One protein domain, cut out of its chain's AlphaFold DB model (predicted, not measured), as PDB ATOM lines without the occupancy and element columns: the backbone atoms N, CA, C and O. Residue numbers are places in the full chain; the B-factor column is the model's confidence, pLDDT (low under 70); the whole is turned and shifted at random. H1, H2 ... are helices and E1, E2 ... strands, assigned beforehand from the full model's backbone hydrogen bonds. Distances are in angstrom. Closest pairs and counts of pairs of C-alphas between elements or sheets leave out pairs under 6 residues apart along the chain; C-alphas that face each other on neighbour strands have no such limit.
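What this domain is: This is residues 445 to 469 and 609 to 633 of the 1038 residues of an uncharacterized protein of Candolleomyces aberdarensis (UniProt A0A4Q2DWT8). A long twisted ribbon of two strands, E2 beside E4, has short E3 and helix H1 at one end and short E1 at the other. The 50 printed residues hold E1, E2, H1, E3, E4 in chain order, mixed in class; the sheet runs E2, E4, E3, antiparallel. This rod spans 52 by 20 by 16 A, only just extended, close to loose, with radius of gyration of the C-alphas 15.0 A.

How they stand to each other: E4, residues 622 to 632, bends by 57 degrees at residue 629. Beside E2, residues 450 to 459, N 454 and O 628 are within hydrogen-bond range, 2.9 A. E3, residues 614 to 616, forms a hairpin with E4; N 615 and O 623 are within range, 2.8 A. H1, residues 462 to 469, only grazes the sheet with residues 462 to 465; its O i to N i+4 pairs are all within range. E1, residues 446 to 448, pairs with no named strand and runs on into E2 at 43 degrees.

Where its parts are: E1 (7.0 A) begins at C-alpha 446 (-43.100, -73.789, 35.181). E2 measures 26.9 A, H1 10.3 A, E3 6.6 A. E4 (27.9 A) ends at C-alpha 632 (-37.488, -64.180, 26.890).

The domain as a whole: Residues 470 to 608 are cut out; C-alphas 469 and 609 are 19.7 A apart. No link printed whole is long. No printed residue is under 70 in pLDDT.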
ATOM      1  N   ILE A 445     -42.484 -77.852  35.334       80.50
ATOM      2  CA  ILE A 445     -43.120 -77.480  34.047       80.50
ATOM      3  C   ILE A 445     -43.297 -75.948  33.935       80.50
ATOM      4  O   ILE A 445     -43.624 -75.419  32.874       80.50
ATOM      5  N   VAL A 446     -43.081 -75.244  35.046       84.50
ATOM      6  CA  VAL A 446     -43.100 -73.789  35.181       84.50
ATOM      7  C   VAL A 446     -41.666 -73.301  35.330       84.50
ATOM      8  O   VAL A 446     -40.921 -73.857  36.128       84.50
ATOM      9  N   GLU A 447     -41.303 -72.229  34.634       87.00
ATOM     10  CA  GLU A 447     -40.093 -71.459  34.930       87.00
ATOM     11  C   GLU A 447     -40.359 -69.950  34.843       87.00
ATOM     12  O   GLU A 447     -41.359 -69.506  34.278       87.00
ATOM     13  N   LEU A 448     -39.510 -69.136  35.468       85.75
ATOM     14  CA  LEU A 448     -39.607 -67.683  35.317       85.75
ATOM     15  C   LEU A 448     -39.104 -67.312  33.913       85.75
ATOM     16  O   LEU A 448     -38.182 -67.959  33.419       85.75
ATOM     17  N   ALA A 449     -39.697 -66.311  33.254       85.31
ATOM     18  CA  ALA A 449     -39.150 -65.827  31.983       85.31
ATOM     19  C   ALA A 449     -37.713 -65.308  32.192       85.31
ATOM     20  O   ALA A 449     -37.421 -64.703  33.227       85.31
ATOM     21  N   GLU A 450     -36.810 -65.539  31.237       87.38
ATOM     22  CA  GLU A 450     -35.414 -65.130  31.388       87.38
ATOM     23  C   GLU A 450     -35.251 -63.637  31.076       87.38
ATOM     24  O   GLU A 450     -35.740 -63.136  30.064       87.38
ATOM     25  N   ALA A 451     -34.577 -62.913  31.966       86.38
ATOM     26  CA  ALA A 451     -34.370 -61.473  31.875       86.38
ATOM     27  C   ALA A 451     -33.083 -61.162  31.085       86.38
ATOM     28  O   ALA A 451     -32.057 -60.801  31.663       86.38
ATOM     29  N   VAL A 452     -33.125 -61.333  29.763       88.69
ATOM     30  CA  VAL A 452     -31.951 -61.208  28.885       88.69
ATOM     31  C   VAL A 452     -31.665 -59.728  28.574       88.69
ATOM     32  O   VAL A 452     -32.574 -59.010  28.149       88.69
ATOM     33  N   PRO A 453     -30.427 -59.223  28.748       86.31
ATOM     34  CA  PRO A 453     -30.061 -57.888  28.282       86.31
ATOM     35  C   PRO A 453     -30.016 -57.869  26.750       86.31
ATOM     36  O   PRO A 453     -29.250 -58.604  26.133       86.31
ATOM     37  N   VAL A 454     -30.838 -57.022  26.133       87.56
ATOM     38  CA  VAL A 454     -30.893 -56.851  24.677       87.56
ATOM     39  C   VAL A 454     -30.438 -55.446  24.318       87.56
ATOM     40  O   VAL A 454     -30.806 -54.470  24.974       87.56
ATOM     41  N   TYR A 455     -29.610 -55.352  23.282       87.69
ATOM     42  CA  TYR A 455     -29.000 -54.103  22.852       87.69
ATOM     43  C   TYR A 455     -29.816 -53.494  21.713       87.69
ATOM     44  O   TYR A 455     -30.038 -54.115  20.669       87.69
ATOM     45  N   PHE A 456     -30.285 -52.270  21.937       89.56
ATOM     46  CA  PHE A 456     -31.047 -51.495  20.969       89.56
ATOM     47  C   PHE A 456     -30.192 -50.330  20.479       89.56
ATOM     48  O   PHE A 456     -29.741 -49.494  21.265       89.56
ATOM     49  N   GLU A 457     -29.979 -50.284  19.167       90.00
ATOM     50  CA  GLU A 457     -29.360 -49.163  18.469       90.00
ATOM     51  C   GLU A 457     -30.429 -48.069  18.273       90.00
ATOM     52  O   GLU A 457     -31.261 -48.132  17.368       90.00
ATOM     53  N   GLU A 458     -30.457 -47.073  19.165       92.56
ATOM     54  CA  GLU A 458     -31.355 -45.916  19.055       92.56
ATOM     55  C   GLU A 458     -30.728 -44.861  18.135       92.56
ATOM     56  O   GLU A 458     -29.635 -44.369  18.413       92.56
ATOM     57  N   GLU A 459     -31.412 -44.482  17.051       93.25
ATOM     58  CA  GLU A 459     -30.959 -43.403  16.163       93.25
ATOM     59  C   GLU A 459     -30.876 -42.079  16.940       93.25
ATOM     60  O   GLU A 459     -31.899 -41.532  17.362       93.25
ATOM     61  N   VAL A 460     -29.663 -41.549  17.128       92.94
ATOM     62  CA  VAL A 460     -29.464 -40.287  17.849       92.94
ATOM     63  C   VAL A 460     -29.941 -39.139  16.965       92.94
ATOM     64  O   VAL A 460     -29.407 -38.965  15.864       92.94
ATOM     65  N   PRO A 461     -30.895 -38.304  17.421       93.94
ATOM     66  CA  PRO A 461     -31.318 -37.140  16.660       93.94
ATOM     67  C   PRO A 461     -30.117 -36.248  16.337       93.94
ATOM     68  O   PRO A 461     -29.304 -35.946  17.211       93.94
ATOM     69  N   TYR A 462     -30.019 -35.782  15.091       91.00
ATOM     70  CA  TYR A 462     -28.868 -35.008  14.607       91.00
ATOM     71  C   TYR A 462     -28.535 -33.779  15.485       91.00
ATOM     72  O   TYR A 462     -27.370 -33.410  15.621       91.00
ATOM     73  N   GLU A 463     -29.537 -33.179  16.138       92.50
ATOM     74  CA  GLU A 463     -29.351 -32.084  17.102       92.50
ATOM     75  C   GLU A 463     -28.608 -32.518  18.387       92.50
ATOM     76  O   GLU A 463     -27.769 -31.766  18.889       92.50
ATOM     77  N   GLU A 464     -28.855 -33.729  18.905       91.12
ATOM     78  CA  GLU A 464     -28.118 -34.297  20.048       91.12
ATOM     79  C   GLU A 464     -26.696 -34.690  19.629       91.12
ATOM     80  O   GLU A 464     -25.744 -34.366  20.341       91.12
ATOM     81  N   TYR A 465     -26.519 -35.281  18.440       86.31
ATOM     82  CA  TYR A 465     -25.181 -35.569  17.916       86.31
ATOM     83  C   TYR A 465     -24.342 -34.292  17.750       86.31
ATOM     84  O   TYR A 465     -23.197 -34.262  18.196       86.31
ATOM     85  N   ALA A 466     -24.921 -33.214  17.208       88.06
ATOM     86  CA  ALA A 466     -24.246 -31.923  17.082       88.06
ATOM     87  C   ALA A 466     -23.814 -31.347  18.447       88.06
ATOM     88  O   ALA A 466     -22.708 -30.810  18.569       88.06
ATOM     89  N   ALA A 467     -24.646 -31.490  19.485       88.94
ATOM     90  CA  ALA A 467     -24.316 -31.065  20.847       88.94
ATOM     91  C   ALA A 467     -23.198 -31.920  21.479       88.94
ATOM     92  O   ALA A 467     -22.277 -31.377  22.099       88.94
ATOM     93  N   LEU A 468     -23.238 -33.242  21.288       84.19
ATOM     94  CA  LEU A 468     -22.205 -34.170  21.757       84.19
ATOM     95  C   LEU A 468     -20.862 -33.900  21.063       84.19
ATOM     96  O   LEU A 468     -19.865 -33.662  21.744       84.19
ATOM     97  N   SER A 469     -20.836 -33.825  19.728       83.12
ATOM     98  CA  SER A 469     -19.611 -33.556  18.964       83.12
ATOM     99  C   SER A 469     -19.004 -32.187  19.283       83.12
ATOM    100  O   SER A 469     -17.784 -32.073  19.394       83.12
ATOM    101  N   PRO A 609     -21.253 -54.090  23.682       85.25
ATOM    102  CA  PRO A 609     -20.960 -52.681  23.475       85.25
ATOM    103  C   PRO A 609     -21.255 -51.884  24.744       85.25
ATOM    104  O   PRO A 609     -22.303 -52.043  25.376       85.25
ATOM    105  N   VAL A 610     -20.310 -51.016  25.112       89.50
ATOM    106  CA  VAL A 610     -20.412 -50.159  26.299       89.50
ATOM    107  C   VAL A 610     -21.697 -49.339  26.207       89.50
ATOM    108  O   VAL A 610     -21.922 -48.642  25.219       89.50
ATOM    109  N   GLU A 611     -22.554 -49.419  27.224       90.44
ATOM    110  CA  GLU A 611     -23.844 -48.734  27.189       90.44
ATOM    111  C   GLU A 611     -23.659 -47.214  27.055       90.44
ATOM    112  O   GLU A 611     -22.882 -46.590  27.779       90.44
ATOM    113  N   GLY A 612     -24.374 -46.612  26.104       89.50
ATOM    114  CA  GLY A 612     -24.213 -45.210  25.729       89.50
ATOM    115  C   GLY A 612     -23.115 -44.940  24.697       89.50
ATOM    116  O   GLY A 612     -22.967 -43.784  24.302       89.50
ATOM    117  N   ALA A 613     -22.382 -45.955  24.223       91.88
ATOM    118  CA  ALA A 613     -21.495 -45.808  23.073       91.88
ATOM    119  C   ALA A 613     -22.277 -45.362  21.827       91.88
ATOM    120  O   ALA A 613     -23.396 -45.818  21.574       91.88
ATOM    121  N   LEU A 614     -21.655 -44.476  21.045       92.81
ATOM    122  CA  LEU A 614     -22.108 -44.127  19.704       92.81
ATOM    123  C   LEU A 614     -21.485 -45.112  18.714       92.81
ATOM    124  O   LEU A 614     -20.264 -45.156  18.577       92.81
ATOM    125  N   VAL A 615     -22.332 -45.886  18.043       92.62
ATOM    126  CA  VAL A 615     -21.976 -46.777  16.938       92.62
ATOM    127  C   VAL A 615     -22.306 -46.078  15.622       92.62
ATOM    128  O   VAL A 615     -23.338 -45.415  15.490       92.62
ATOM    129  N   ASP A 616     -21.413 -46.213  14.649       93.31
ATOM    130  CA  ASP A 616     -21.579 -45.678  13.302       93.31
ATOM    131  C   ASP A 616     -22.353 -46.694  12.452       93.31
ATOM    132  O   ASP A 616     -21.864 -47.794  12.205       93.31
ATOM    133  N   GLY A 617     -23.561 -46.330  12.016       91.44
ATOM    134  CA  GLY A 617     -24.352 -47.144  11.092       91.44
ATOM    135  C   GLY A 617     -23.864 -47.015   9.646       91.44
ATOM    136  O   GLY A 617     -23.251 -46.014   9.270       91.44
ATOM    137  N   GLU A 618     -24.175 -48.009   8.808       92.38
ATOM    138  CA  GLU A 618     -23.770 -48.037   7.389       92.38
ATOM    139  C   GLU A 618     -24.300 -46.845   6.568       92.38
ATOM    140  O   GLU A 618     -23.708 -46.466   5.558       92.38
ATOM    141  N   ASP A 619     -25.401 -46.228   7.004       93.25
ATOM    142  CA  ASP A 619     -25.995 -45.033   6.396       93.25
ATOM    143  C   ASP A 619     -25.357 -43.711   6.875       93.25
ATOM    144  O   ASP A 619     -25.809 -42.623   6.506       93.25
ATOM    145  N   GLY A 620     -24.294 -43.789   7.682       93.62
ATOM    146  CA  GLY A 620     -23.579 -42.649   8.251       93.62
ATOM    147  C   GLY A 620     -24.273 -42.007   9.455       93.62
ATOM    148  O   GLY A 620     -23.780 -41.000   9.975       93.62
ATOM    149  N   LYS A 621     -25.398 -42.563   9.923       94.31
ATOM    150  CA  LYS A 621     -26.033 -42.127  11.168       94.31
ATOM    151  C   LYS A 621     -25.280 -42.650  12.387       94.31
ATOM    152  O   LYS A 621     -24.484 -43.584  12.321       94.31
ATOM    153  N   LYS A 622     -25.549 -42.018  13.527       91.31
ATOM    154  CA  LYS A 622     -24.963 -42.362  14.821       91.31
ATOM    155  C   LYS A 622     -26.046 -42.973  15.694       91.31
ATOM    156  O   LYS A 622     -27.054 -42.326  15.972       91.31
ATOM    157  N   TYR A 623     -25.824 -44.203  16.124       94.62
ATOM    158  CA  TYR A 623     -26.740 -44.953  16.965       94.62
ATOM    159  C   TYR A 623     -26.198 -45.013  18.385       94.62
ATOM    160  O   TYR A 623     -25.044 -45.373  18.603       94.62
ATOM    161  N   ARG A 624     -27.018 -44.657  19.369       93.81
ATOM    162  CA  ARG A 624     -26.689 -44.810  20.782       93.81
ATOM    163  C   ARG A 624     -27.133 -46.192  21.213       93.81
ATOM    164  O   ARG A 624     -28.329 -46.476  21.252       93.81
ATOM    165  N   VAL A 625     -26.175 -47.034  21.573       93.50
ATOM    166  CA  VAL A 625     -26.489 -48.344  22.137       93.50
ATOM    167  C   VAL A 625     -27.091 -48.150  23.525       93.50
ATOM    168  O   VAL A 625     -26.437 -47.622  24.428       93.50
ATOM    169  N   ARG A 626     -28.331 -48.604  23.713       92.44
ATOM    170  CA  ARG A 626     -28.937 -48.788  25.037       92.44
ATOM    171  C   ARG A 626     -29.042 -50.277  25.332       92.44
ATOM    172  O   ARG A 626     -29.491 -51.032  24.470       92.44
ATOM    173  N   SER A 627     -28.687 -50.692  26.547       91.06
ATOM    174  CA  SER A 627     -29.146 -51.986  27.041       91.06
ATOM    175  C   SER A 627     -30.590 -51.834  27.528       91.06
ATOM    176  O   SER A 627     -30.961 -50.839  28.153       91.06
ATOM    177  N   GLN A 628     -31.435 -52.805  27.205       89.62
ATOM    178  CA  GLN A 628     -32.762 -52.938  27.781       89.62
ATOM    179  C   GLN A 628     -33.013 -54.416  28.052       89.62
ATOM    180  O   GLN A 628     -32.943 -55.252  27.155       89.62
ATOM    181  N   THR A 629     -33.322 -54.744  29.303       90.25
ATOM    182  CA  THR A 629     -33.706 -56.101  29.688       90.25
ATOM    183  C   THR A 629     -35.018 -56.479  29.001       90.25
ATOM    184  O   THR A 629     -36.057 -55.869  29.259       90.25
ATOM    185  N   ALA A 630     -34.967 -57.478  28.124       89.19
ATOM    186  CA  ALA A 630     -36.128 -58.075  27.486       89.19
ATOM    187  C   ALA A 630     -36.441 -59.418  28.157       89.19
ATOM    188  O   ALA A 630     -35.544 -60.214  28.429       89.19
ATOM    189  N   TRP A 631     -37.722 -59.684  28.406       90.44
ATOM    190  CA  TRP A 631     -38.160 -60.985  28.903       90.44
ATOM    191  C   TRP A 631     -38.240 -61.981  27.747       90.44
ATOM    192  O   TRP A 631     -38.988 -61.768  26.792       90.44
ATOM    193  N   VAL A 632     -37.482 -63.070  27.843       94.12
ATOM    194  CA  VAL A 632     -37.488 -64.180  26.890       94.12
ATOM    195  C   VAL A 632     -38.252 -65.354  27.521       94.12
ATOM    196  O   VAL A 632     -37.784 -65.934  28.504       94.12
ATOM    197  N   PRO A 633     -39.452 -65.701  27.021       95.12
ATOM    198  CA  PRO A 633     -40.207 -66.847  27.508       95.12
ATOM    199  C   PRO A 633     -39.663 -68.167  26.946       95.12
ATOM    200  O   PRO A 633     -39.154 -68.230  25.827       95.12
TER     201      PRO A 633